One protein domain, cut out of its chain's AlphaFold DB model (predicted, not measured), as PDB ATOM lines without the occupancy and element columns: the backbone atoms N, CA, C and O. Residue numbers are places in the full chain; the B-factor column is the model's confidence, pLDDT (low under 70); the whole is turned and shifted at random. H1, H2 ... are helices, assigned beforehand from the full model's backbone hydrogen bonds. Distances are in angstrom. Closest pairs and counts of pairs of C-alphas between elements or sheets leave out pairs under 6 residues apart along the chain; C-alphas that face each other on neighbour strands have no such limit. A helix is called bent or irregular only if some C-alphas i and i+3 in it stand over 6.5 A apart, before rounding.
ATOM      1  N   VAL A   2      26.003   1.762 -26.716       76.44
ATOM      2  CA  VAL A   2      26.055   0.659 -25.727       76.44
ATOM      3  C   VAL A   2      25.124   0.906 -24.530       76.44
ATOM      4  O   VAL A   2      24.391   0.006 -24.139       76.44
ATOM      5  N   GLN A   3      25.073   2.144 -24.027       81.75
ATOM      6  CA  GLN A   3      24.178   2.544 -22.931       81.75
ATOM      7  C   GLN A   3      22.687   2.353 -23.266       81.75
ATOM      8  O   GLN A   3      21.906   1.967 -22.404       81.75
ATOM      9  N   ALA A   4      22.282   2.530 -24.531       83.50
ATOM     10  CA  ALA A   4      20.885   2.359 -24.944       83.50
ATOM     11  C   ALA A   4      20.392   0.906 -24.794       83.50
ATOM     12  O   ALA A   4      19.194   0.678 -24.640       83.50
ATOM     13  N   ARG A   5      21.308  -0.075 -24.774       84.81
ATOM     14  CA  ARG A   5      20.974  -1.490 -24.552       84.81
ATOM     15  C   ARG A   5      20.441  -1.763 -23.152       84.81
ATOM     16  O   ARG A   5      19.698  -2.723 -22.990       84.81
ATOM     17  N   PHE A   6      20.792  -0.934 -22.166       86.19
ATOM     18  CA  PHE A   6      20.261  -1.065 -20.810       86.19
ATOM     19  C   PHE A   6      18.742  -0.854 -20.782       86.19
ATOM     20  O   PHE A   6      18.029  -1.626 -20.154       86.19
ATOM     21  N   SER A   7      18.238   0.146 -21.512       89.06
ATOM     22  CA  SER A   7      16.805   0.468 -21.531       89.06
ATOM     23  C   SER A   7      16.020  -0.276 -22.616       89.06
ATOM     24  O   SER A   7      14.861  -0.604 -22.400       89.06
ATOM     25  N   TRP A   8      16.629  -0.545 -23.777       88.12
ATOM     26  CA  TRP A   8      15.932  -1.094 -24.953       88.12
ATOM     27  C   TRP A   8      16.273  -2.561 -25.260       88.12
ATOM     28  O   TRP A   8      15.747  -3.140 -26.211       88.12
ATOM     29  N   GLY A   9      17.178  -3.178 -24.498       88.19
ATOM     30  CA  GLY A   9      17.723  -4.497 -24.816       88.19
ATOM     31  C   GLY A   9      18.615  -4.491 -26.064       88.19
ATOM     32  O   GLY A   9      18.921  -3.449 -26.646       88.19
ATOM     33  N   TYR A  10      19.068  -5.675 -26.487       83.19
ATOM     34  CA  TYR A  10      20.011  -5.803 -27.607       83.19
ATOM     35  C   TYR A  10      19.395  -5.397 -28.954       83.19
ATOM     36  O   TYR A  10      19.969  -4.576 -29.666       83.19
ATOM     37  N   TYR A  11      18.215  -5.937 -29.280       85.62
ATOM     38  CA  TYR A  11      17.538  -5.668 -30.551       85.62
ATOM     39  C   TYR A  11      16.805  -4.322 -30.557       85.62
ATOM     40  O   TYR A  11      16.845  -3.615 -31.557       85.62
ATOM     41  N   GLY A  12      16.185  -3.918 -29.442       87.25
ATOM     42  CA  GLY A  12      15.476  -2.636 -29.371       87.25
ATOM     43  C   GLY A  12      16.411  -1.431 -29.478       87.25
ATOM     44  O   GLY A  12      16.027  -0.415 -30.049       87.25
ATOM     45  N   ALA A  13      17.666  -1.551 -29.022       87.25
ATOM     46  CA  ALA A  13      18.670  -0.492 -29.147       87.25
ATOM     47  C   ALA A  13      19.051  -0.157 -30.603       87.25
ATOM     48  O   ALA A  13      19.675   0.881 -30.841       87.25
ATOM     49  N   LEU A  14      18.659  -0.980 -31.585       87.88
ATOM     50  CA  LEU A  14      18.817  -0.658 -33.006       87.88
ATOM     51  C   LEU A  14      18.041   0.603 -33.388       87.88
ATOM     52  O   LEU A  14      18.573   1.438 -34.111       87.88
ATOM     53  N   ILE A  15      16.832   0.783 -32.849       89.81
ATOM     54  CA  ILE A  15      15.965   1.927 -33.155       89.81
ATOM     55  C   ILE A  15      16.656   3.262 -32.813       89.81
ATOM     56  O   ILE A  15      16.878   4.057 -33.729       89.81
ATOM     57  N   PRO A  16      17.076   3.527 -31.556       88.06
ATOM     58  CA  PRO A  16      17.770   4.771 -31.231       88.06
ATOM     59  C   PRO A  16      19.121   4.900 -31.948       88.06
ATOM     60  O   PRO A  16      19.524   6.015 -32.269       88.06
ATOM     61  N   SER A  17      19.800   3.789 -32.258       87.94
ATOM     62  CA  SER A  17      21.070   3.818 -32.999       87.94
ATOM     63  C   SER A  17      20.898   4.299 -34.441       87.94
ATOM     64  O   SER A  17      21.685   5.125 -34.906       87.94
ATOM     65  N   VAL A  18      19.857   3.835 -35.143       90.62
ATOM     66  CA  VAL A  18      19.526   4.309 -36.497       90.62
ATOM     67  C   VAL A  18      19.126   5.779 -36.454       90.62
ATOM     68  O   VAL A  18      19.670   6.574 -37.217       90.62
ATOM     69  N   LEU A  19      18.234   6.154 -35.531       90.88
ATOM     70  CA  LEU A  19      17.754   7.532 -35.415       90.88
ATOM     71  C   LEU A  19      18.900   8.514 -35.150       90.88
ATOM     72  O   LEU A  19      18.998   9.527 -35.831       90.88
ATOM     73  N   VAL A  20      19.813   8.200 -34.225       90.25
ATOM     74  CA  VAL A  20      20.984   9.053 -33.954       90.25
ATOM     75  C   VAL A  20      21.913   9.137 -35.163       90.25
ATOM     76  O   VAL A  20      22.398  10.220 -35.473       90.25
ATOM     77  N   THR A  21      22.130   8.027 -35.874       90.50
ATOM     78  CA  THR A  21      22.975   8.017 -37.080       90.50
ATOM     79  C   THR A  21      22.406   8.946 -38.156       90.50
ATOM     80  O   THR A  21      23.131   9.787 -38.678       90.50
ATOM     81  N   VAL A  22      21.105   8.847 -38.447       91.81
ATOM     82  CA  VAL A  22      20.439   9.685 -39.460       91.81
ATOM     83  C   VAL A  22      20.411  11.153 -39.036       91.81
ATOM     84  O   VAL A  22      20.751  12.026 -39.832       91.81
ATOM     85  N   THR A  23      20.062  11.442 -37.780       91.31
ATOM     86  CA  THR A  23      19.995  12.819 -37.276       91.31
ATOM     87  C   THR A  23      21.361  13.501 -37.308       91.31
ATOM     88  O   THR A  23      21.473  14.635 -37.775       91.31
ATOM     89  N   LEU A  24      22.419  12.817 -36.864       91.25
ATOM     90  CA  LEU A  24      23.765  13.384 -36.890       91.25
ATOM     91  C   LEU A  24      24.327  13.481 -38.312       91.25
ATOM     92  O   LEU A  24      25.044  14.436 -38.593       91.25
ATOM     93  N   GLN A  25      23.956  12.581 -39.229       92.19
ATOM     94  CA  GLN A  25      24.280  12.745 -40.650       92.19
ATOM     95  C   GLN A  25      23.631  14.011 -41.225       92.19
ATOM     96  O   GLN A  25      24.307  14.806 -41.872       92.19
ATOM     97  N   GLY A  26      22.347  14.247 -40.940       91.88
ATOM     98  CA  GLY A  26      21.672  15.484 -41.340       91.88
ATOM     99  C   GLY A  26      22.359  16.727 -40.770       91.88
ATOM    100  O   GLY A  26      22.578  17.705 -41.483       91.88
ATOM    101  N   TYR A  27      22.782  16.668 -39.505       90.94
ATOM    102  CA  TYR A  27      23.559  17.734 -38.877       90.94
ATOM    103  C   TYR A  27      24.905  17.977 -39.589       90.94
ATOM    104  O   TYR A  27      25.253  19.130 -39.840       90.94
ATOM    105  N   LEU A  28      25.644  16.930 -39.971       92.62
ATOM    106  CA  LEU A  28      26.901  17.057 -40.722       92.62
ATOM    107  C   LEU A  28      26.700  17.740 -42.080       92.62
ATOM    108  O   LEU A  28      27.464  18.647 -42.425       92.62
ATOM    109  N   ILE A  29      25.655  17.351 -42.815       92.88
ATOM    110  CA  ILE A  29      25.304  17.944 -44.113       92.88
ATOM    111  C   ILE A  29      25.020  19.440 -43.942       92.88
ATOM    112  O   ILE A  29      25.638  20.267 -44.613       92.88
ATOM    113  N   LEU A  30      24.145  19.806 -42.999       92.44
ATOM    114  CA  LEU A  30      23.779  21.204 -42.753       92.44
ATOM    115  C   LEU A  30      24.991  22.064 -42.388       92.44
ATOM    116  O   LEU A  30      25.167  23.146 -42.944       92.44
ATOM    117  N   ASN A  31      25.856  21.580 -41.496       92.81
ATOM    118  CA  ASN A  31      27.037  22.337 -41.089       92.81
ATOM    119  C   ASN A  31      28.038  22.494 -42.229       92.81
ATOM    120  O   ASN A  31      28.579  23.580 -42.408       92.81
ATOM    121  N   THR A  32      28.242  21.458 -43.042       93.31
ATOM    122  CA  THR A  32      29.129  21.541 -44.212       93.31
ATOM    123  C   THR A  32      28.587  22.531 -45.247       93.31
ATOM    124  O   THR A  32      29.359  23.319 -45.794       93.31
ATOM    125  N   ILE A  33      27.264  22.567 -45.459       94.19
ATOM    126  CA  ILE A  33      26.605  23.564 -46.316       94.19
ATOM    127  C   ILE A  33      26.833  24.976 -45.776       94.19
ATOM    128  O   ILE A  33      27.326  25.827 -46.512       94.19
ATOM    129  N   VAL A  34      26.532  25.229 -44.500       93.81
ATOM    130  CA  VAL A  34      26.668  26.565 -43.895       93.81
ATOM    131  C   VAL A  34      28.131  27.018 -43.864       93.81
ATOM    132  O   VAL A  34      28.430  28.153 -44.243       93.81
ATOM    133  N   GLY A  35      29.063  26.142 -43.485       93.69
ATOM    134  CA  GLY A  35      30.496  26.435 -43.516       93.69
ATOM    135  C   GLY A  35      30.982  26.734 -44.934       93.69
ATOM    136  O   GLY A  35      31.724  27.691 -45.150       93.69
ATOM    137  N   GLY A  36      30.507  25.964 -45.916       93.94
ATOM    138  CA  GLY A  36      30.835  26.151 -47.324       93.94
ATOM    139  C   GLY A  36      30.271  27.440 -47.921       93.94
ATOM    140  O   GLY A  36      30.998  28.154 -48.606       93.94
ATOM    141  N   GLN A  37      29.018  27.792 -47.614       94.62
ATOM    142  CA  GLN A  37      28.417  29.085 -47.967       94.62
ATOM    143  C   GLN A  37      29.192  30.249 -47.338       94.62
ATOM    144  O   GLN A  37      29.453  31.259 -47.993       94.62
ATOM    145  N   THR A  38      29.603  30.103 -46.074       94.38
ATOM    146  CA  THR A  38      30.390  31.119 -45.358       94.38
ATOM    147  C   THR A  38      31.737  31.345 -46.044       94.38
ATOM    148  O   THR A  38      32.128  32.489 -46.269       94.38
ATOM    149  N   LEU A  39      32.420  30.266 -46.446       94.00
ATOM    150  CA  LEU A  39      33.677  30.345 -47.193       94.00
ATOM    151  C   LEU A  39      33.480  30.901 -48.614       94.00
ATOM    152  O   LEU A  39      34.270  31.730 -49.063       94.00
ATOM    153  N   GLY A  40      32.421  30.480 -49.311       92.06
ATOM    154  CA  GLY A  40      32.062  30.984 -50.641       92.06
ATOM    155  C   GLY A  40      31.779  32.486 -50.640       92.06
ATOM    156  O   GLY A  40      32.163  33.204 -51.555       92.06
ATOM    157  N   SER A  41      31.228  33.010 -49.547       91.25
ATOM    158  CA  SER A  41      30.910  34.437 -49.419       91.25
ATOM    159  C   SER A  41      32.137  35.353 -49.261       91.25
ATOM    160  O   SER A  41      32.005  36.577 -49.260       91.25
ATOM    161  N   VAL A  42      33.350  34.797 -49.144       91.00
ATOM    162  CA  VAL A  42      34.594  35.572 -48.981       91.00
ATOM    163  C   VAL A  42      35.024  36.260 -50.285       91.00
ATOM    164  O   VAL A  42      35.579  37.367 -50.256       91.00
ATOM    165  N   SER A  43      34.805  35.610 -51.433       86.50
ATOM    166  CA  SER A  43      35.351  36.029 -52.729       86.50
ATOM    167  C   SER A  43      34.441  35.643 -53.889       86.50
ATOM    168  O   SER A  43      33.881  34.557 -53.911       86.50
ATOM    169  N   THR A  44      34.391  36.479 -54.925       81.38
ATOM    170  CA  THR A  44      33.663  36.204 -56.176       81.38
ATOM    171  C   THR A  44      34.227  35.020 -56.967       81.38
ATOM    172  O   THR A  44      33.553  34.498 -57.850       81.38
ATOM    173  N   HIS A  45      35.455  34.588 -56.664       83.06
ATOM    174  CA  HIS A  45      36.091  33.424 -57.285       83.06
ATOM    175  C   HIS A  45      35.768  32.099 -56.578       83.06
ATOM    176  O   HIS A  45      36.064  31.036 -57.120       83.06
ATOM    177  N   LEU A  46      35.183  32.147 -55.376       85.69
ATOM    178  CA  LEU A  46      34.775  30.972 -54.613       85.69
ATOM    179  C   LEU A  46      33.251  30.900 -54.616       85.69
ATOM    180  O   LEU A  46      32.583  31.746 -54.042       85.69
ATOM    181  N   ASN A  47      32.684  29.885 -55.262       89.50
ATOM    182  CA  ASN A  47      31.246  29.640 -55.175       89.50
ATOM    183  C   ASN A  47      30.913  28.726 -53.983       89.50
ATOM    184  O   ASN A  47      31.783  28.041 -53.437       89.50
ATOM    185  N   ASN A  48      29.635  28.689 -53.602       88.69
ATOM    186  CA  ASN A  48      29.163  27.894 -52.465       88.69
ATOM    187  C   ASN A  48      29.496  26.401 -52.626       88.69
ATOM    188  O   ASN A  48      29.912  25.766 -51.664       88.69
ATOM    189  N   THR A  49      29.392  25.845 -53.838       91.25
ATOM    190  CA  THR A  49      29.721  24.436 -54.117       91.25
ATOM    191  C   THR A  49      31.184  24.116 -53.820       91.25
ATOM    192  O   THR A  49      31.476  23.136 -53.140       91.25
ATOM    193  N   LEU A  50      32.111  24.954 -54.284       91.75
ATOM    194  CA  LEU A  50      33.536  24.786 -54.023       91.75
ATOM    195  C   LEU A  50      33.844  24.966 -52.532       91.75
ATOM    196  O   LEU A  50      34.616  24.190 -51.975       91.75
ATOM    197  N   GLY A  51      33.196  25.932 -51.873       91.62
ATOM    198  CA  GLY A  51      33.294  26.112 -50.427       91.62
ATOM    199  C   GLY A  51      32.880  24.857 -49.652       91.62
ATOM    200  O   GLY A  51      33.606  24.426 -48.759       91.62
ATOM    201  N   ILE A  52      31.763  24.225 -50.030       93.25
ATOM    202  CA  ILE A  52      31.274  22.972 -49.427       93.25
ATOM    203  C   ILE A  52      32.306  21.854 -49.587       93.25
ATOM    204  O   ILE A  52      32.634  21.184 -48.609       93.25
ATOM    205  N   VAL A  53      32.864  21.684 -50.790       92.88
ATOM    206  CA  VAL A  53      33.892  20.662 -51.050       92.88
ATOM    207  C   VAL A  53      35.136  20.904 -50.193       92.88
ATOM    208  O   VAL A  53      35.638  19.970 -49.571       92.88
ATOM    209  N   ILE A  54      35.614  22.150 -50.105       93.12
ATOM    210  CA  ILE A  54      36.777  22.499 -49.276       93.12
ATOM    211  C   ILE A  54      36.503  22.174 -47.803       93.12
ATOM    212  O   ILE A  54      37.310  21.498 -47.167       93.12
ATOM    213  N   ILE A  55      35.360  22.604 -47.261       93.62
ATOM    214  CA  ILE A  55      35.004  22.357 -45.857       93.62
ATOM    215  C   ILE A  55      34.815  20.864 -45.572       93.62
ATOM    216  O   ILE A  55      35.265  20.391 -44.525       93.62
ATOM    217  N   GLY A  56      34.228  20.104 -46.498       91.56
ATOM    218  CA  GLY A  56      34.111  18.649 -46.392       91.56
ATOM    219  C   GLY A  56      35.479  17.966 -46.314       91.56
ATOM    220  O   GLY A  56      35.730  17.180 -45.400       91.56
ATOM    221  N   LEU A  57      36.411  18.329 -47.203       92.06
ATOM    222  CA  LEU A  57      37.773  17.782 -47.207       92.06
ATOM    223  C   LEU A  57      38.567  18.158 -45.948       92.06
ATOM    224  O   LEU A  57      39.245  17.306 -45.373       92.06
ATOM    225  N   VAL A  58      38.467  19.410 -45.487       91.25
ATOM    226  CA  VAL A  58      39.116  19.855 -44.241       91.25
ATOM    227  C   VAL A  58      38.540  19.105 -43.041       91.25
ATOM    228  O   VAL A  58      39.295  18.632 -42.193       91.25
ATOM    229  N   THR A  59      37.218  18.934 -42.985       89.88
ATOM    230  CA  THR A  59      36.552  18.163 -41.927       89.88
ATOM    231  C   THR A  59      37.045  16.719 -41.912       89.88
ATOM    232  O   THR A  59      37.406  16.208 -40.852       89.88
ATOM    233  N   LEU A  60      37.137  16.077 -43.079       89.12
ATOM    234  CA  LEU A  60      37.643  14.713 -43.208       89.12
ATOM    235  C   LEU A  60      39.096  14.590 -42.717       89.12
ATOM    236  O   LEU A  60      39.426  13.661 -41.978       89.12
ATOM    237  N   LEU A  61      39.953  15.556 -43.058       88.50
ATOM    238  CA  LEU A  61      41.341  15.605 -42.595       88.50
ATOM    239  C   LEU A  61      41.432  15.741 -41.068       88.50
ATOM    240  O   LEU A  61      42.216  15.038 -40.423       88.50
ATOM    241  N   VAL A  62      40.604  16.600 -40.466       85.94
ATOM    242  CA  VAL A  62      40.534  16.766 -39.004       85.94
ATOM    243  C   VAL A  62      40.049  15.480 -38.326       85.94
ATOM    244  O   VAL A  62      40.613  15.072 -37.310       85.94
ATOM    245  N   VAL A  63      39.065  14.789 -38.908       85.62
ATOM    246  CA  VAL A  63      38.586  13.484 -38.418       85.62
ATOM    247  C   VAL A  63      39.686  12.417 -38.489       85.62
ATOM    248  O   VAL A  63      39.809  11.602 -37.581       85.62
ATOM    249  N   PHE A  64      40.548  12.421 -39.507       85.44
ATOM    250  CA  PHE A  64      41.660  11.462 -39.584       85.44
ATOM    251  C   PHE A  64      42.841  11.787 -38.667       85.44
ATOM    252  O   PHE A  64      43.630  10.898 -38.349       85.44
ATOM    253  N   SER A  65      42.933  13.019 -38.171       83.50
ATOM    254  CA  SER A  65      44.026  13.466 -37.298       83.50
ATOM    255  C   SER A  65      43.918  12.953 -35.848       83.50
ATOM    256  O   SER A  65      44.855  13.093 -35.059       83.50
ATOM    257  N   GLY A  66      42.794  12.326 -35.482       78.25
ATOM    258  CA  GLY A  66      42.575  11.698 -34.177       78.25
ATOM    259  C   GLY A  66      42.261  12.672 -33.031       78.25
ATOM    260  O   GLY A  66      42.251  13.894 -33.182       78.25
ATOM    261  N   TYR A  67      41.994  12.114 -31.842       76.00
ATOM    262  CA  TYR A  67      41.472  12.867 -30.690       76.00
ATOM    263  C   TYR A  67      42.415  13.966 -30.180       76.00
ATOM    264  O   TYR A  67      41.950  15.047 -29.842       76.00
ATOM    265  N   LYS A  68      43.736  13.734 -30.140       80.25
ATOM    266  CA  LYS A  68      44.697  14.721 -29.604       80.25
ATOM    267  C   LYS A  68      44.719  16.013 -30.425       80.25
ATOM    268  O   LYS A  68      44.671  17.096 -29.848       80.25
ATOM    269  N   VAL A  69      44.761  15.889 -31.754       84.56
ATOM    270  CA  VAL A  69      44.742  17.041 -32.666       84.56
ATOM    271  C   VAL A  69      43.404  17.758 -32.569       84.56
ATOM    272  O   VAL A  69      43.376  18.975 -32.431       84.56
ATOM    273  N   LEU A  70      42.302  17.006 -32.555       83.00
ATOM    274  CA  LEU A  70      40.972  17.581 -32.410       83.00
ATOM    275  C   LEU A  70      40.791  18.316 -31.075       83.00
ATOM    276  O   LEU A  70      40.163  19.369 -31.037       83.00
ATOM    277  N   HIS A  71      41.311  17.767 -29.979       83.50
ATOM    278  CA  HIS A  71      41.214  18.392 -28.665       83.50
ATOM    279  C   HIS A  71      41.972  19.719 -28.645       83.50
ATOM    280  O   HIS A  71      41.383  20.741 -28.308       83.50
ATOM    281  N   TRP A  72      43.228  19.724 -29.109       87.75
ATOM    282  CA  TRP A  72      44.020  20.947 -29.259       87.75
ATOM    283  C   TRP A  72      43.324  21.967 -30.169       87.75
ATOM    284  O   TRP A  72      43.206  23.134 -29.814       87.75
ATOM    285  N   TYR A  73      42.789  21.516 -31.306       86.31
ATOM    286  CA  TYR A  73      42.043  22.359 -32.235       86.31
ATOM    287  C   TYR A  73      40.839  23.029 -31.560       86.31
ATOM    288  O   TYR A  73      40.690  24.250 -31.617       86.31
ATOM    289  N   GLN A  74      40.021  22.253 -30.842       84.50
ATOM    290  CA  GLN A  74      38.864  22.757 -30.102       84.50
ATOM    291  C   GLN A  74      39.245  23.746 -28.991       84.50
ATOM    292  O   GLN A  74      38.491  24.682 -28.733       84.50
ATOM    293  N   THR A  75      40.418  23.593 -28.368       86.88
ATOM    294  CA  THR A  75      40.905  24.520 -27.333       86.88
ATOM    295  C   THR A  75      41.112  25.944 -27.856       86.88
ATOM    296  O   THR A  75      40.980  26.884 -27.076       86.88
ATOM    297  N   PHE A  76      41.393  26.135 -29.151       88.19
ATOM    298  CA  PHE A  76      41.683  27.460 -29.722       88.19
ATOM    299  C   PHE A  76      40.614  27.978 -30.686       88.19
ATOM    300  O   PHE A  76      40.427  29.188 -30.800       88.19
ATOM    301  N   ILE A  77      39.884  27.090 -31.364       88.62
ATOM    302  CA  ILE A  77      38.965  27.467 -32.450       88.62
ATOM    303  C   ILE A  77      37.746  28.284 -31.992       88.62
ATOM    304  O   ILE A  77      37.095  28.939 -32.801       88.62
ATOM    305  N   TRP A  78      37.447  28.304 -30.690       88.69
ATOM    306  CA  TRP A  78      36.383  29.141 -30.132       88.69
ATOM    307  C   TRP A  78      36.758  30.633 -30.081       88.69
ATOM    308  O   TRP A  78      35.863  31.478 -30.085       88.69
ATOM    309  N   ILE A  79      38.053  30.978 -30.067       91.44
ATOM    310  CA  ILE A  79      38.518  32.370 -29.954       91.44
ATOM    311  C   ILE A  79      38.068  33.198 -31.173       91.44
ATOM    312  O   ILE A  79      37.435  34.236 -30.966       91.44
ATOM    313  N   PRO A  80      38.291  32.757 -32.433       89.56
ATOM    314  CA  PRO A  80      37.750  33.452 -33.601       89.56
ATOM    315  C   PRO A  80      36.234  33.650 -33.571       89.56
ATOM    316  O   PRO A  80      35.766  34.710 -33.977       89.56
ATOM    317  N   ASN A  81      35.473  32.676 -33.058       89.81
ATOM    318  CA  ASN A  81      34.016  32.790 -32.948       89.81
ATOM    319  C   ASN A  81      33.621  33.930 -32.004       89.81
ATOM    320  O   ASN A  81      32.773  34.745 -32.349       89.81
ATOM    321  N   VAL A  82      34.270  34.034 -30.842       91.56
ATOM    322  CA  VAL A  82      34.001  35.120 -29.887       91.56
ATOM    323  C   VAL A  82      34.379  36.479 -30.472       91.56
ATOM    324  O   VAL A  82      33.600  37.424 -30.362       91.56
ATOM    325  N   VAL A  83      35.531  36.583 -31.143       92.56
ATOM    326  CA  VAL A  83      35.935  37.827 -31.821       92.56
ATOM    327  C   VAL A  83      34.911  38.213 -32.888       92.56
ATOM    328  O   VAL A  83      34.492  39.368 -32.947       92.56
ATOM    329  N   ALA A  84      34.455  37.251 -33.691       90.88
ATOM    330  CA  ALA A  84      33.422  37.484 -34.688       90.88
ATOM    331  C   ALA A  84      32.102  37.944 -34.056       90.88
ATOM    332  O   ALA A  84      31.526  38.918 -34.530       90.88
ATOM    333  N   PHE A  85      31.656  37.325 -32.960       90.50
ATOM    334  CA  PHE A  85      30.448  37.742 -32.242       90.50
ATOM    335  C   PHE A  85      30.533  39.194 -31.764       90.50
ATOM    336  O   PHE A  85      29.592  39.955 -31.966       90.50
ATOM    337  N   VAL A  86      31.669  39.604 -31.192       91.75
ATOM    338  CA  VAL A  86      31.886  40.994 -30.750       91.75
ATOM    339  C   VAL A  86      31.847  41.970 -31.927       91.75
ATOM    340  O   VAL A  86      31.235  43.030 -31.830       91.75
ATOM    341  N   VAL A  87      32.459  41.616 -33.058       90.62
ATOM    342  CA  VAL A  87      32.468  42.469 -34.257       90.62
ATOM    343  C   VAL A  87      31.071  42.579 -34.862       90.62
ATOM    344  O   VAL A  87      30.641  43.670 -35.227       90.62
ATOM    345  N   MET A  88      30.335  41.470 -34.922       87.19
ATOM    346  CA  MET A  88      28.971  41.450 -35.444       87.19
ATOM    347  C   MET A  88      27.973  42.175 -34.530       87.19
ATOM    348  O   MET A  88      26.997  42.725 -35.031       87.19
ATOM    349  N   LEU A  89      28.213  42.239 -33.213       86.50
ATOM    350  CA  LEU A  89      27.440  43.092 -32.294       86.50
ATOM    351  C   LEU A  89      27.571  44.586 -32.621       86.50
ATOM    352  O   LEU A  89      26.673  45.362 -32.304       86.50
ATOM    353  N   GLY A  90      28.666  44.989 -33.272       81.25
ATOM    354  CA  GLY A  90      28.852  46.352 -33.767       81.25
ATOM    355  C   GLY A  90      27.927  46.720 -34.931       81.25
ATOM    356  O   GLY A  90      27.810  47.901 -35.255       81.25
ATOM    357  N   ALA A  91      27.258  45.745 -35.557       80.50
ATOM    358  CA  ALA A  91      26.286  45.990 -36.612       80.50
ATOM    359  C   ALA A  91      24.894  46.249 -35.990       80.50
ATOM    360  O   ALA A  91      24.299  45.331 -35.417       80.50
ATOM    361  N   PRO A  92      24.351  47.482 -36.068       74.19
ATOM    362  CA  PRO A  92      23.114  47.826 -35.378       74.19
ATOM    363  C   PRO A  92      21.929  47.052 -35.963       74.19
ATOM    364  O   PRO A  92      21.636  47.141 -37.155       74.19
ATOM    365  N   VAL A  93      21.213  46.318 -35.111       76.38
ATOM    366  CA  VAL A  93      19.948  45.676 -35.482       76.38
ATOM    367  C   VAL A  93      18.853  46.735 -35.415       76.38
ATOM    368  O   VAL A  93      18.460  47.175 -34.335       76.38
ATOM    369  N   THR A  94      18.388  47.188 -36.575       71.44
ATOM    370  CA  THR A  94      17.320  48.187 -36.676       71.44
ATOM    371  C   THR A  94      15.959  47.526 -36.848       71.44
ATOM    372  O   THR A  94      15.841  46.575 -37.614       71.44
ATOM    373  N   TRP A 140      27.257  20.581 -13.519       94.06
ATOM    374  CA  TRP A 140      27.302  22.044 -13.546       94.06
ATOM    375  C   TRP A 140      28.308  22.592 -14.555       94.06
ATOM    376  O   TRP A 140      28.002  23.574 -15.225       94.06
ATOM    377  N   TYR A 141      29.468  21.952 -14.722       90.88
ATOM    378  CA  TYR A 141      30.438  22.363 -15.740       90.88
ATOM    379  C   TYR A 141      29.904  22.163 -17.157       90.88
ATOM    380  O   TYR A 141      30.028  23.065 -17.982       90.88
ATOM    381  N   SER A 142      29.249  21.032 -17.425       88.62
ATOM    382  CA  SER A 142      28.652  20.770 -18.740       88.62
ATOM    383  C   SER A 142      27.470  21.702 -19.010       88.62
ATOM    384  O   SER A 142      27.375  22.284 -20.087       88.62
ATOM    385  N   TYR A 143      26.590  21.891 -18.023       90.56
ATOM    386  CA  TYR A 143      25.401  22.730 -18.145       90.56
ATOM    387  C   TYR A 143      25.758  24.203 -18.340       90.56
ATOM    388  O   TYR A 143      25.289  24.819 -19.292       90.56
ATOM    389  N   LEU A 144      26.613  24.767 -17.479       93.69
ATOM    390  CA  LEU A 144      27.031  26.165 -17.603       93.69
ATOM    391  C   LEU A 144      27.879  26.380 -18.857       93.69
ATOM    392  O   LEU A 144      27.697  27.387 -19.532       93.69
ATOM    393  N   GLY A 145      28.750  25.431 -19.208       89.94
ATOM    394  CA  GLY A 145      29.532  25.494 -20.442       89.94
ATOM    395  C   GLY A 145      28.647  25.539 -21.690       89.94
ATOM    396  O   GLY A 145      28.836  26.401 -22.548       89.94
ATOM    397  N   LEU A 146      27.636  24.665 -21.771       89.00
ATOM    398  CA  LEU A 146      26.663  24.680 -22.865       89.00
ATOM    399  C   LEU A 146      25.821  25.954 -22.843       89.00
ATOM    400  O   LEU A 146      25.734  26.629 -23.859       89.00
ATOM    401  N   LEU A 147      25.249  26.329 -21.698       91.19
ATOM    402  CA  LEU A 147      24.387  27.505 -21.587       91.19
ATOM    403  C   LEU A 147      25.118  28.787 -22.009       91.19
ATOM    404  O   LEU A 147      24.609  29.535 -22.841       91.19
ATOM    405  N   LEU A 148      26.322  29.019 -21.481       91.25
ATOM    406  CA  LEU A 148      27.100  30.230 -21.752       91.25
ATOM    407  C   LEU A 148      27.612  30.304 -23.194       91.25
ATOM    408  O   LEU A 148      27.790  31.402 -23.709       91.25
ATOM    409  N   SER A 149      27.846  29.165 -23.851       88.69
ATOM    410  CA  SER A 149      28.322  29.138 -25.240       88.69
ATOM    411  C   SER A 149      27.183  29.223 -26.260       88.69
ATOM    412  O   SER A 149      27.259  29.992 -27.216       88.69
ATOM    413  N   ILE A 150      26.106  28.465 -26.048       89.62
ATOM    414  CA  ILE A 150      24.973  28.340 -26.973       89.62
ATOM    415  C   ILE A 150      24.064  29.565 -26.913       89.62
ATOM    416  O   ILE A 150      23.573  30.000 -27.957       89.62
ATOM    417  N   MET A 151      23.821  30.131 -25.727       89.94
ATOM    418  CA  MET A 151      22.847  31.212 -25.562       89.94
ATOM    419  C   MET A 151      23.217  32.470 -26.369       89.94
ATOM    420  O   MET A 151      22.368  32.917 -27.144       89.94
ATOM    421  N   PRO A 152      24.452  33.013 -26.302       88.94
ATOM    422  CA  PRO A 152      24.816  34.185 -27.097       88.94
ATOM    423  C   PRO A 152      24.724  33.921 -28.601       88.94
ATOM    424  O   PRO A 152      24.192  34.751 -29.331       88.94
ATOM    425  N   ALA A 153      25.168  32.747 -29.066       88.94
ATOM    426  CA  ALA A 153      25.122  32.388 -30.481       88.94
ATOM    427  C   ALA A 153      23.680  32.352 -31.025       88.94
ATOM    428  O   ALA A 153      23.404  32.904 -32.090       88.94
ATOM    429  N   HIS A 154      22.740  31.773 -30.269       89.69
ATOM    430  CA  HIS A 154      21.328  31.736 -30.662       89.69
ATOM    431  C   HIS A 154      20.667  33.112 -30.613       89.69
ATOM    432  O   HIS A 154      19.896  33.448 -31.512       89.69
ATOM    433  N   MET A 155      20.973  33.922 -29.594       88.38
ATOM    434  CA  MET A 155      20.454  35.289 -29.492       88.38
ATOM    435  C   MET A 155      20.927  36.156 -30.660       88.38
ATOM    436  O   MET A 155      20.123  36.871 -31.254       88.38
ATOM    437  N   LEU A 156      22.206  36.054 -31.025       89.12
ATOM    438  CA  LEU A 156      22.784  36.761 -32.165       89.12
ATOM    439  C   LEU A 156      22.160  36.325 -33.494       89.12
ATOM    440  O   LEU A 156      21.709  37.170 -34.266       89.12
ATOM    441  N   GLY A 157      22.052  35.014 -33.731       88.81
ATOM    442  CA  GLY A 157      21.409  34.480 -34.933       88.81
ATOM    443  C   GLY A 157      19.950  34.928 -35.067       88.81
ATOM    444  O   GLY A 157      19.522  35.340 -36.148       88.81
ATOM    445  N   ALA A 158      19.198  34.922 -33.960       88.00
ATOM    446  CA  ALA A 158      17.832  35.434 -33.924       88.00
ATOM    447  C   ALA A 158      17.777  36.939 -34.229       88.00
ATOM    448  O   ALA A 158      16.939  37.373 -35.020       88.00
ATOM    449  N   ALA A 159      18.692  37.726 -33.656       88.25
ATOM    450  CA  ALA A 159      18.747  39.169 -33.855       88.25
ATOM    451  C   ALA A 159      19.037  39.551 -35.317       88.25
ATOM    452  O   ALA A 159      18.335  40.395 -35.872       88.25
ATOM    453  N   TRP A 160      20.004  38.908 -35.981       87.88
ATOM    454  CA  TRP A 160      20.316  39.210 -37.386       87.88
ATOM    455  C   TRP A 160      19.242  38.717 -38.346       87.88
ATOM    456  O   TRP A 160      18.904  39.424 -39.293       87.88
ATOM    457  N   THR A 161      18.662  37.543 -38.088       86.75
ATOM    458  CA  THR A 161      17.570  37.019 -38.922       86.75
ATOM    459  C   THR A 161      16.330  37.908 -38.814       86.75
ATOM    460  O   THR A 161      15.703  38.215 -39.825       86.75
ATOM    461  N   ALA A 162      16.004  38.392 -37.612       86.62
ATOM    462  CA  ALA A 162      14.934  39.369 -37.419       86.62
ATOM    463  C   ALA A 162      15.272  40.723 -38.070       86.62
ATOM    464  O   ALA A 162      14.442  41.301 -38.770       86.62
ATOM    465  N   GLY A 163      16.508  41.203 -37.900       87.69
ATOM    466  CA  GLY A 163      16.997  42.443 -38.503       87.69
ATOM    467  C   GLY A 163      17.042  42.409 -40.032       87.69
ATOM    468  O   GLY A 163      16.870  43.444 -40.677       87.69
ATOM    469  N   ALA A 164      17.194  41.227 -40.640       89.12
ATOM    470  CA  ALA A 164      17.189  41.059 -42.090       89.12
ATOM    471  C   ALA A 164      15.862  41.492 -42.736       89.12
ATOM    472  O   ALA A 164      15.846  41.848 -43.909       89.12
ATOM    473  N   ALA A 165      14.758  41.549 -41.984       86.25
ATOM    474  CA  ALA A 165      13.506  42.123 -42.476       86.25
ATOM    475  C   ALA A 165      13.600  43.640 -42.742       86.25
ATOM    476  O   ALA A 165      12.860  44.160 -43.577       86.25
ATOM    477  N   PHE A 166      14.512  44.335 -42.057       87.94
ATOM    478  CA  PHE A 166      14.635  45.794 -42.062       87.94
ATOM    479  C   PHE A 166      15.893  46.296 -42.776       87.94
ATOM    480  O   PHE A 166      15.923  47.442 -43.217       87.94
ATOM    481  N   VAL A 167      16.917  45.451 -42.925       90.38
ATOM    482  CA  VAL A 167      18.182  45.795 -43.587       90.38
ATOM    483  C   VAL A 167      18.250  45.115 -44.963       90.38
ATOM    484  O   VAL A 167      18.487  43.904 -45.030       90.38
ATOM    485  N   PRO A 168      18.101  45.852 -46.087       91.44
ATOM    486  CA  PRO A 168      18.070  45.263 -47.430       91.44
ATOM    487  C   PRO A 168      19.308  44.433 -47.780       91.44
ATOM    488  O   PRO A 168      19.184  43.403 -48.435       91.44
ATOM    489  N   ALA A 169      20.491  44.844 -47.309       91.44
ATOM    490  CA  ALA A 169      21.731  44.099 -47.520       91.44
ATOM    491  C   ALA A 169      21.712  42.725 -46.829       91.44
ATOM    492  O   ALA A 169      22.148  41.738 -47.413       91.44
ATOM    493  N   TRP A 170      21.165  42.639 -45.612       93.06
ATOM    494  CA  TRP A 170      21.034  41.376 -44.878       93.06
ATOM    495  C   TRP A 170      19.952  40.493 -45.493       93.06
ATOM    496  O   TRP A 170      20.155  39.292 -45.626       93.06
ATOM    497  N   LYS A 171      18.840  41.087 -45.946       92.81
ATOM    498  CA  LYS A 171      17.811  40.372 -46.713       92.81
ATOM    499  C   LYS A 171      18.379  39.761 -47.991       92.81
ATOM    500  O   LYS A 171      18.111  38.603 -48.284       92.81
ATOM    501  N   ALA A 172      19.162  40.539 -48.737       92.94
ATOM    502  CA  ALA A 172      19.816  40.081 -49.956       92.94
ATOM    503  C   ALA A 172      20.834  38.970 -49.659       92.94
ATOM    504  O   ALA A 172      20.843  37.969 -50.367       92.94
ATOM    505  N   GLY A 173      21.627  39.118 -48.591       90.50
ATOM    506  CA  GLY A 173      22.580  38.102 -48.142       90.50
ATOM    507  C   GLY A 173      21.917  36.801 -47.691       90.50
ATOM    508  O   GLY A 173      22.424  35.735 -48.001       90.50
ATOM    509  N   LEU A 174      20.764  36.874 -47.019       91.75
ATOM    510  CA  LEU A 174      19.979  35.704 -46.610       91.75
ATOM    511  C   LEU A 174      19.252  35.027 -47.794       91.75
ATOM    512  O   LEU A 174      18.857  33.856 -47.720       91.75
ATOM    513  N   GLY A 175      19.049  35.766 -48.888       89.81
ATOM    514  CA  GLY A 175      18.342  35.316 -50.081       89.81
ATOM    515  C   GLY A 175      16.910  34.879 -49.765       89.81
ATOM    516  O   GLY A 175      16.131  35.613 -49.159       89.81
ATOM    517  N   ASN A 176      16.568  33.647 -50.145       87.88
ATOM    518  CA  ASN A 176      15.260  33.041 -49.866       87.88
ATOM    519  C   ASN A 176      15.169  32.387 -48.470       87.88
ATOM    520  O   ASN A 176      14.285  31.566 -48.245       87.88
ATOM    521  N   GLY A 177      16.090  32.699 -47.552       84.38
ATOM    522  CA  GLY A 177      16.162  32.076 -46.222       84.38
ATOM    523  C   GLY A 177      17.162  30.923 -46.108       84.38
ATOM    524  O   GLY A 177      17.292  30.347 -45.034       84.38
ATOM    525  N   ASN A 178      17.873  30.597 -47.191       87.19
ATOM    526  CA  ASN A 178      18.743  29.416 -47.272       87.19
ATOM    527  C   ASN A 178      20.237  29.756 -47.390       87.19
ATOM    528  O   ASN A 178      21.049  28.835 -47.461       87.19
ATOM    529  N   ASP A 179      20.609  31.040 -47.443       91.19
ATOM    530  CA  ASP A 179      22.005  31.474 -47.565       91.19
ATOM    531  C   ASP A 179      22.501  32.117 -46.263       91.19
ATOM    532  O   ASP A 179      22.521  33.333 -46.075       91.19
ATOM    533  N   ILE A 180      22.861  31.258 -45.308       92.38
ATOM    534  CA  ILE A 180      23.331  31.702 -43.990       92.38
ATOM    535  C   ILE A 180      24.734  32.311 -44.100       92.38
ATOM    536  O   ILE A 180      25.038  33.291 -43.419       92.38
ATOM    537  N   GLY A 181      25.575  31.770 -44.988       91.56
ATOM    538  CA  GLY A 181      26.902  32.319 -45.264       91.56
ATOM    539  C   GLY A 181      26.840  33.729 -45.851       91.56
ATOM    540  O   GLY A 181      27.566  34.615 -45.394       91.56
ATOM    541  N   GLY A 182      25.917  33.960 -46.788       92.50
ATOM    542  CA  GLY A 182      25.658  35.279 -47.357       92.50
ATOM    543  C   GLY A 182      25.156  36.282 -46.317       92.50
ATOM    544  O   GLY A 182      25.608  37.430 -46.303       92.50
ATOM    545  N   LEU A 183      24.296  35.856 -45.382       94.12
ATOM    546  CA  LEU A 183      23.875  36.698 -44.256       94.12
ATOM    547  C   LEU A 183      25.061  37.071 -43.350       94.12
ATOM    548  O   LEU A 183      25.233  38.249 -43.039       94.12
ATOM    549  N   LEU A 184      25.905  36.107 -42.965       93.56
ATOM    550  CA  LEU A 184      27.106  36.374 -42.159       93.56
ATOM    551  C   LEU A 184      28.038  37.372 -42.854       93.56
ATOM    552  O   LEU A 184      28.558  38.290 -42.216       93.56
ATOM    553  N   ALA A 185      28.215  37.231 -44.168       93.88
ATOM    554  CA  ALA A 185      29.031  38.148 -44.949       93.88
ATOM    555  C   ALA A 185      28.434  39.554 -45.016       93.88
ATOM    556  O   ALA A 185      29.170  40.531 -44.890       93.88
ATOM    557  N   ALA A 186      27.112  39.672 -45.145       93.38
ATOM    558  CA  ALA A 186      26.422  40.957 -45.137       93.38
ATOM    559  C   ALA A 186      26.505  41.662 -43.769       93.38
ATOM    560  O   ALA A 186      26.678  42.880 -43.718       93.38
ATOM    561  N   VAL A 187      26.427  40.912 -42.664       92.81
ATOM    562  CA  VAL A 187      26.587  41.448 -41.300       92.81
ATOM    563  C   VAL A 187      28.026  41.908 -41.050       92.81
ATOM    564  O   VAL A 187      28.239  42.953 -40.442       92.81
ATOM    565  N   LEU A 188      29.018  41.169 -41.554       93.31
ATOM    566  CA  LEU A 188      30.440  41.500 -41.408       93.31
ATOM    567  C   LEU A 188      30.968  42.500 -42.447       93.31
ATOM    568  O   LEU A 188      32.087  42.994 -42.293       93.31
ATOM    569  N   ALA A 189      30.195  42.830 -43.483       91.88
ATOM    570  CA  ALA A 189      30.607  43.743 -44.546       91.88
ATOM    571  C   ALA A 189      31.123  45.113 -44.046       91.88
ATOM    572  O   ALA A 189      32.135  45.575 -44.581       91.88
ATOM    573  N   PRO A 190      30.534  45.750 -43.008       90.50
ATOM    574  CA  PRO A 190      31.041  47.015 -42.468       90.50
ATOM    575  C   PRO A 190      32.464  46.929 -41.900       90.50
ATOM    576  O   PRO A 190      33.176  47.929 -41.884       90.50
ATOM    577  N   ALA A 191      32.914  45.740 -41.480       89.94
ATOM    578  CA  ALA A 191      34.279  45.508 -41.004       89.94
ATOM    579  C   ALA A 191      35.307  45.356 -42.149       89.94
ATOM    580  O   ALA A 191      36.489  45.098 -41.901       89.94
ATOM    581  N   GLY A 192      34.883  45.489 -43.412       89.88
ATOM    582  CA  GLY A 192      35.757  45.502 -44.583       89.88
ATOM    583  C   GLY A 192      36.632  44.250 -44.706       89.88
ATOM    584  O   GLY A 192      36.155  43.117 -44.617       89.88
ATOM    585  N   GLY A 193      37.939  44.446 -44.916       90.81
ATOM    586  CA  GLY A 193      38.903  43.346 -45.063       90.81
ATOM    587  C   GLY A 193      38.996  42.441 -43.831       90.81
ATOM    588  O   GLY A 193      39.164  41.230 -43.972       90.81
ATOM    589  N   PHE A 194      38.808  42.999 -42.632       92.12
ATOM    590  CA  PHE A 194      38.788  42.214 -41.400       92.12
ATOM    591  C   PHE A 194      37.546  41.316 -41.316       92.12
ATOM    592  O   PHE A 194      37.657  40.159 -40.922       92.12
ATOM    593  N   GLY A 195      36.388  41.792 -41.784       91.69
ATOM    594  CA  GLY A 195      35.176  40.975 -41.899       91.69
ATOM    595  C   GLY A 195      35.377  39.747 -42.792       91.69
ATOM    596  O   GLY A 195      35.007  38.638 -42.417       91.69
ATOM    597  N   LYS A 196      36.062  39.907 -43.933       92.50
ATOM    598  CA  LYS A 196      36.413  38.779 -44.817       92.50
ATOM    599  C   LYS A 196      37.354  37.778 -44.154       92.50
ATOM    600  O   LYS A 196      37.171  36.575 -44.308       92.50
ATOM    601  N   PHE A 197      38.340  38.264 -43.403       93.94
ATOM    602  CA  PHE A 197      39.223  37.401 -42.621       93.94
ATOM    603  C   PHE A 197      38.438  36.599 -41.571       93.94
ATOM    604  O   PHE A 197      38.625  35.387 -41.460       93.94
ATOM    605  N   LEU A 198      37.501  37.238 -40.866       93.88
ATOM    606  CA  LEU A 198      36.628  36.558 -39.909       93.88
ATOM    607  C   LEU A 198      35.732  35.510 -40.573       93.88
ATOM    608  O   LEU A 198      35.596  34.429 -40.016       93.88
ATOM    609  N   LEU A 199      35.182  35.766 -41.766       94.31
ATOM    610  CA  LEU A 199      34.406  34.763 -42.513       94.31
ATOM    611  C   LEU A 199      35.216  33.493 -42.797       94.31
ATOM    612  O   LEU A 199      34.705  32.388 -42.620       94.31
ATOM    613  N   VAL A 200      36.489  33.635 -43.180       94.62
ATOM    614  CA  VAL A 200      37.377  32.477 -43.366       94.62
ATOM    615  C   VAL A 200      37.531  31.718 -42.050       94.62
ATOM    616  O   VAL A 200      37.322  30.507 -42.024       94.62
ATOM    617  N   LEU A 201      37.829  32.408 -40.946       93.94
ATOM    618  CA  LEU A 201      37.988  31.751 -39.646       93.94
ATOM    619  C   LEU A 201      36.701  31.059 -39.176       93.94
ATOM    620  O   LEU A 201      36.762  29.923 -38.715       93.94
ATOM    621  N   LEU A 202      35.545  31.704 -39.345       93.25
ATOM    622  CA  LEU A 202      34.226  31.144 -39.040       93.25
ATOM    623  C   LEU A 202      33.929  29.899 -39.876       93.25
ATOM    624  O   LEU A 202      33.432  28.908 -39.354       93.25
ATOM    625  N   SER A 203      34.280  29.905 -41.164       93.69
ATOM    626  CA  SER A 203      34.118  28.713 -42.000       93.69
ATOM    627  C   SER A 203      34.964  27.543 -41.486       93.69
ATOM    628  O   SER A 203      34.481  26.415 -41.414       93.69
ATOM    629  N   LEU A 204      36.188  27.818 -41.019       91.69
ATOM    630  CA  LEU A 204      37.093  26.805 -40.479       91.69
ATOM    631  C   LEU A 204      36.629  26.264 -39.124       91.69
ATOM    632  O   LEU A 204      36.968  25.133 -38.780       91.69
ATOM    633  N   THR A 205      35.795  26.982 -38.370       91.25
ATOM    634  CA  THR A 205      35.246  26.436 -37.118       91.25
ATOM    635  C   THR A 205      34.241  25.310 -37.369       91.25
ATOM    636  O   THR A 205      34.054  24.445 -36.519       91.25
ATOM    637  N   THR A 206      33.686  25.210 -38.579       91.00
ATOM    638  CA  THR A 206      32.757  24.138 -38.967       91.00
ATOM    639  C   THR A 206      33.336  22.725 -38.740       91.00
ATOM    640  O   THR A 206      32.693  21.920 -38.062       91.00
ATOM    641  N   PRO A 207      34.563  22.404 -39.193       89.94
ATOM    642  CA  PRO A 207      35.235  21.149 -38.859       89.94
ATOM    643  C   PRO A 207      35.252  20.769 -37.369       89.94
ATOM    644  O   PRO A 207      35.200  19.578 -37.055       89.94
ATOM    645  N   SER A 208      35.317  21.734 -36.439       88.00
ATOM    646  CA  SER A 208      35.452  21.425 -35.006       88.00
ATOM    647  C   SER A 208      34.195  20.790 -34.423       88.00
ATOM    648  O   SER A 208      34.300  19.949 -33.537       88.00
ATOM    649  N   GLN A 209      33.021  21.175 -34.926       87.06
ATOM    650  CA  GLN A 209      31.730  20.600 -34.533       87.06
ATOM    651  C   GLN A 209      31.379  19.351 -35.353       87.06
ATOM    652  O   GLN A 209      30.791  18.407 -34.824       87.06
ATOM    653  N   CYS A 210      31.790  19.301 -36.624       89.75
ATOM    654  CA  CYS A 210      31.522  18.151 -37.481       89.75
ATOM    655  C   CYS A 210      32.332  16.917 -37.066       89.75
ATOM    656  O   CYS A 210      31.818  15.804 -37.116       89.75
ATOM    657  N   ALA A 211      33.577  17.077 -36.612       87.88
ATOM    658  CA  ALA A 211      34.410  15.925 -36.275       87.88
ATOM    659  C   ALA A 211      33.839  15.059 -35.125       87.88
ATOM    660  O   ALA A 211      33.696  13.851 -35.331       87.88
ATOM    661  N   PRO A 212      33.440  15.605 -33.954       86.69
ATOM    662  CA  PRO A 212      32.763  14.834 -32.905       86.69
ATOM    663  C   PRO A 212      31.499  14.119 -33.394       86.69
ATOM    664  O   PRO A 212      31.315  12.935 -33.110       86.69
ATOM    665  N   ALA A 213      30.664  14.805 -34.182       89.75
ATOM    666  CA  ALA A 213      29.451  14.223 -34.750       89.75
ATOM    667  C   ALA A 213      29.762  13.063 -35.706       89.75
ATOM    668  O   ALA A 213      29.146  12.005 -35.599       89.75
ATOM    669  N   MET A 214      30.776  13.212 -36.562       89.81
ATOM    670  CA  MET A 214      31.251  12.169 -37.473       89.81
ATOM    671  C   MET A 214      31.706  10.916 -36.716       89.81
ATOM    672  O   MET A 214      31.372   9.795 -37.108       89.81
ATOM    673  N   TYR A 215      32.420  11.078 -35.597       87.31
ATOM    674  CA  TYR A 215      32.802   9.942 -34.758       87.31
ATOM    675  C   TYR A 215      31.583   9.218 -34.190       87.31
ATOM    676  O   TYR A 215      31.525   7.989 -34.263       87.31
ATOM    677  N   THR A 216      30.599   9.950 -33.665       88.31
ATOM    678  CA  THR A 216      29.376   9.345 -33.125       88.31
ATOM    679  C   THR A 216      28.534   8.682 -34.217       88.31
ATOM    680  O   THR A 216      28.000   7.599 -33.973       88.31
ATOM    681  N   VAL A 217      28.469   9.241 -35.431       90.12
ATOM    682  CA  VAL A 217      27.836   8.606 -36.603       90.12
ATOM    683  C   VAL A 217      28.509   7.274 -36.915       90.12
ATOM    684  O   VAL A 217      27.839   6.243 -36.942       90.12
ATOM    685  N   CYS A 218      29.835   7.266 -37.068       88.50
ATOM    686  CA  CYS A 218      30.584   6.044 -37.357       88.50
ATOM    687  C   CYS A 218      30.389   4.992 -36.255       88.50
ATOM    688  O   CYS A 218      30.143   3.823 -36.543       88.50
ATOM    689  N   ASN A 219      30.451   5.401 -34.985       86.81
ATOM    690  CA  ASN A 219      30.264   4.508 -33.840       86.81
ATOM    691  C   ASN A 219      28.865   3.913 -33.801       86.81
ATOM    692  O   ASN A 219      28.708   2.711 -33.594       86.81
ATOM    693  N   SER A 220      27.856   4.753 -34.006       88.31
ATOM    694  CA  SER A 220      26.458   4.338 -33.991       88.31
ATOM    695  C   SER A 220      26.174   3.387 -35.151       88.31
ATOM    696  O   SER A 220      25.600   2.321 -34.928       88.31
ATOM    697  N   PHE A 221      26.699   3.676 -36.345       88.06
ATOM    698  CA  PHE A 221      26.588   2.807 -37.514       88.06
ATOM    699  C   PHE A 221      27.219   1.426 -37.287       88.06
ATOM    700  O   PHE A 221      26.605   0.397 -37.571       88.06
ATOM    701  N   MET A 222      28.421   1.377 -36.704       86.81
ATOM    702  CA  MET A 222      29.098   0.114 -36.383       86.81
ATOM    703  C   MET A 222      28.309  -0.745 -35.383       86.81
ATOM    704  O   MET A 222      28.471  -1.962 -35.364       86.81
ATOM    705  N   THR A 223      27.433  -0.144 -34.570       84.75
ATOM    706  CA  THR A 223      26.579  -0.887 -33.627       84.75
ATOM    707  C   THR A 223      25.288  -1.447 -34.231       84.75
ATOM    708  O   THR A 223      24.624  -2.231 -33.555       84.75
ATOM    709  N   LEU A 224      24.953  -1.102 -35.484       85.19
ATOM    710  CA  LEU A 224      23.713  -1.533 -36.148       85.19
ATOM    711  C   LEU A 224      23.712  -3.009 -36.550       85.19
ATOM    712  O   LEU A 224      22.682  -3.670 -36.493       85.19
ATOM    713  N   ALA A 225      24.855  -3.540 -36.972       83.44
ATOM    714  CA  ALA A 225      24.972  -4.946 -37.330       83.44
ATOM    715  C   ALA A 225      26.403  -5.449 -37.111       83.44
ATOM    716  O   ALA A 225      27.355  -4.685 -37.300       83.44
ATOM    717  N   PRO A 226      26.593  -6.749 -36.815       80.56
ATOM    718  CA  PRO A 226      27.924  -7.352 -36.722       80.56
ATOM    719  C   PRO A 226      28.764  -7.176 -37.996       80.56
ATOM    720  O   PRO A 226      29.989  -7.128 -37.928       80.56
ATOM    721  N   VAL A 227      28.114  -7.070 -39.161       84.19
ATOM    722  CA  VAL A 227      28.782  -6.801 -40.444       84.19
ATOM    723  C   VAL A 227      29.260  -5.348 -40.522       84.19
ATOM    724  O   VAL A 227      30.398  -5.111 -40.915       84.19
ATOM    725  N   CYS A 228      28.448  -4.383 -40.074       81.38
ATOM    726  CA  CYS A 228      28.819  -2.964 -40.049       81.38
ATOM    727  C   CYS A 228      30.020  -2.695 -39.131       81.38
ATOM    728  O   CYS A 228      30.844  -1.838 -39.436       81.38
ATOM    729  N   ALA A 229      30.171  -3.469 -38.051       80.94
ATOM    730  CA  ALA A 229      31.324  -3.383 -37.156       80.94
ATOM    731  C   ALA A 229      32.662  -3.761 -37.822       80.94
ATOM    732  O   ALA A 229      33.716  -3.367 -37.328       80.94
ATOM    733  N   LYS A 230      32.639  -4.513 -38.932       84.62
ATOM    734  CA  LYS A 230      33.848  -4.904 -39.677       84.62
ATOM    735  C   LYS A 230      34.341  -3.817 -40.632       84.62
ATOM    736  O   LYS A 230      35.450  -3.936 -41.147       84.62
ATOM    737  N   ILE A 231      33.538  -2.784 -40.891       86.25
ATOM    738  CA  ILE A 231      33.906  -1.703 -41.806       86.25
ATOM    739  C   ILE A 231      34.850  -0.740 -41.071       86.25
ATOM    740  O   ILE A 231      34.481  -0.209 -40.019       86.25
ATOM    741  N   PRO A 232      36.060  -0.477 -41.597       85.00
ATOM    742  CA  PRO A 232      36.957   0.510 -41.016       85.00
ATOM    743  C   PRO A 232      36.310   1.896 -40.935       85.00
ATOM    744  O   PRO A 232      35.741   2.384 -41.913       85.00
ATOM    745  N   ARG A 233      36.463   2.578 -39.791       82.12
ATOM    746  CA  ARG A 233      35.889   3.920 -39.564       82.12
ATOM    747  C   ARG A 233      36.252   4.936 -40.647       82.12
ATOM    748  O   ARG A 233      35.437   5.800 -40.938       82.12
ATOM    749  N   PHE A 234      37.441   4.848 -41.245       82.25
ATOM    750  CA  PHE A 234      37.853   5.816 -42.262       82.25
ATOM    751  C   PHE A 234      37.021   5.722 -43.548       82.25
ATOM    752  O   PHE A 234      36.738   6.749 -44.160       82.25
ATOM    753  N   LEU A 235      36.568   4.519 -43.920       84.38
ATOM    754  CA  LEU A 235      35.657   4.329 -45.050       84.38
ATOM    755  C   LEU A 235      34.265   4.879 -44.730       84.38
ATOM    756  O   LEU A 235      33.654   5.510 -45.585       84.38
ATOM    757  N   LEU A 236      33.791   4.690 -43.493       85.12
ATOM    758  CA  LEU A 236      32.511   5.241 -43.037       85.12
ATOM    759  C   LEU A 236      32.532   6.773 -43.003       85.12
ATOM    760  O   LEU A 236      31.597   7.401 -43.490       85.12
ATOM    761  N   ALA A 237      33.611   7.373 -42.498       84.12
ATOM    762  CA  ALA A 237      33.783   8.823 -42.487       84.12
ATOM    763  C   ALA A 237      33.890   9.397 -43.909       84.12
ATOM    764  O   ALA A 237      33.277  10.419 -44.209       84.12
ATOM    765  N   GLY A 238      34.613   8.717 -44.807       84.56
ATOM    766  CA  GLY A 238      34.676   9.095 -46.220       84.56
ATOM    767  C   GLY A 238      33.301   9.042 -46.887       84.56
ATOM    768  O   GLY A 238      32.887  10.016 -47.506       84.56
ATOM    769  N   ALA A 239      32.554   7.952 -46.692       83.56
ATOM    770  CA  ALA A 239      31.201   7.804 -47.225       83.56
ATOM    771  C   ALA A 239      30.243   8.878 -46.684       83.56
ATOM    772  O   ALA A 239      29.525   9.496 -47.460       83.56
ATOM    773  N   SER A 240      30.284   9.153 -45.378       83.00
ATOM    774  CA  SER A 240      29.491  10.206 -44.730       83.00
ATOM    775  C   SER A 240      29.823  11.616 -45.235       83.00
ATOM    776  O   SER A 240      28.952  12.477 -45.219       83.00
ATOM    777  N   THR A 241      31.053  11.853 -45.700       82.38
ATOM    778  CA  THR A 241      31.479  13.154 -46.254       82.38
ATOM    779  C   THR A 241      31.020  13.359 -47.701       82.38
ATOM    780  O   THR A 241      30.879  14.494 -48.145       82.38
ATOM    781  N   VAL A 242      30.834  12.273 -48.454       77.44
ATOM    782  CA  VAL A 242      30.422  12.316 -49.869       77.44
ATOM    783  C   VAL A 242      28.894  12.384 -50.025       77.44
ATOM    784  O   VAL A 242      28.420  12.800 -51.080       77.44
ATOM    785  N   MET A 243      28.141  11.969 -48.999       60.03
ATOM    786  CA  MET A 243      26.673  12.049 -48.934       60.03
ATOM    787  C   MET A 243      26.185  13.444 -48.555       60.03
ATOM    788  O   MET A 243      25.213  13.895 -49.197       60.03
TER     789      MET A 243
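What this domain is: This is residues 2 to 94 and 140 to 243 of the 243 residues of the protein "Predicted protein" of Postia placenta (strain ATCC 44394 / Madison 698-R) (UniProt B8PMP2). Two long helices side by side, H2 and the arm H7b of the bent helix H7, run opposite ways along the longest axis and make the core; H3 and H8, nearly parallel in line, cross H7b on one side, and the bent helix H4 crosses it on another. H7a folds back at one end of H7b to pack on the end of H2, with the short helix H6 beside it; H1 sits at the other end of H2, and H5 meets H4b near its last turns while its residues 140 to 148 stick out. The printed part has 197 residues with eight named helices, H1 to H8 in chain order, and no named strand; the class is all helix, with mostly crossed packing. It is compact, with a radius of gyration of the C-alphas of 18.7 A, and spans 55 by 40 by 34 A.

Where its parts are: Begin with H7, residues 180 to 222, assigned as one helix by its hydrogen bonds but bent: C-alphas 190 and 193 are 9.1 A apart. Its arm H7a, residues 180 to 190, is itself irregular, with C-alphas 187 and 190 7.2 A apart. Find C-alpha 193 at (38.903, 43.346, -45.063); from there H7b runs 45.2 A to C-alpha 222 at (29.098, 0.114, -36.383), with a kink of 27 degrees near residue 212. H2, residues 14 to 40, is 38.6 A long, and H3, residues 48 to 64, is 24.3 A. H4, residues 66 to 89, is also one helix by its hydrogen bonds but bent, with C-alphas 75 and 78 7.0 A apart; its arms are H4a, residues 66 to 75, and H4b, residues 78 to 89. H5, residues 140 to 163, starts at C-alpha 140 (27.302, 22.044, -13.546) and is 33.8 A long; it is neither bent nor irregular, but only just: C-alphas 149 and 152 are 6.4 A apart. The shorter helices are H1, residues 4 to 12, irregular with C-alphas 7 and 10 9.3 A apart; H6, residues 168 to 174; and H8, residues 233 to 242.

How they stand to each other: The hub is H7, which touches five other helices. Look first at Gly 35 and Ser 203, the closest C-alphas of H2 and H7b at 4.5 A: these two touch at a shallow tilt of 17 degrees, opposite ways. H3 touches H7b, with residues 203 to 215 of H7b alone, at a steep tilt of 54 degrees; the closest C-alphas, Thr 59 and Pro 207, are 4.5 A apart. H8 touches H3 at a shallow tilt of 7 degrees, opposite ways, closest at the C-alphas of Gly 56 and Thr 241, 6.1 A. H4a touches H7b at the C-alphas of Gln 74 and Ser 208, 6.1 A, and H4b touches it at those of Ala 84 and Leu 198, 6.2 A. H5 and H4b only just touch, with 3 pairs of C-alphas within 8 A, the closest Phe 85 and Leu 156 at 7.7 A. H6 and H7a form a helical hairpin, closest at the C-alphas of Gly 173 and Gly 182, 4.2 A. H1 touches no helix but is near H2. Every O i to N i+4 pair is within hydrogen-bond range in H2, H3, H4a, H4b, H6 and H8; the figures are 3 of 5 in H1, 18 of 20 in H5, 6 of 7 in H7a and 20 of 26 in H7b.

The domain as a whole: The two C-alphas farthest apart are those of Gly 9 and Gly 192, 56.7 A. Residues 95 to 139 are not printed, and C-alphas 94 and 140 are 36.3 A apart across this cut, in the link from H4 to H5. Of the links that are printed whole, none is long. The mean pLDDT of the printed part is 88.4, and residue 243, the chain's last, is the one under 70.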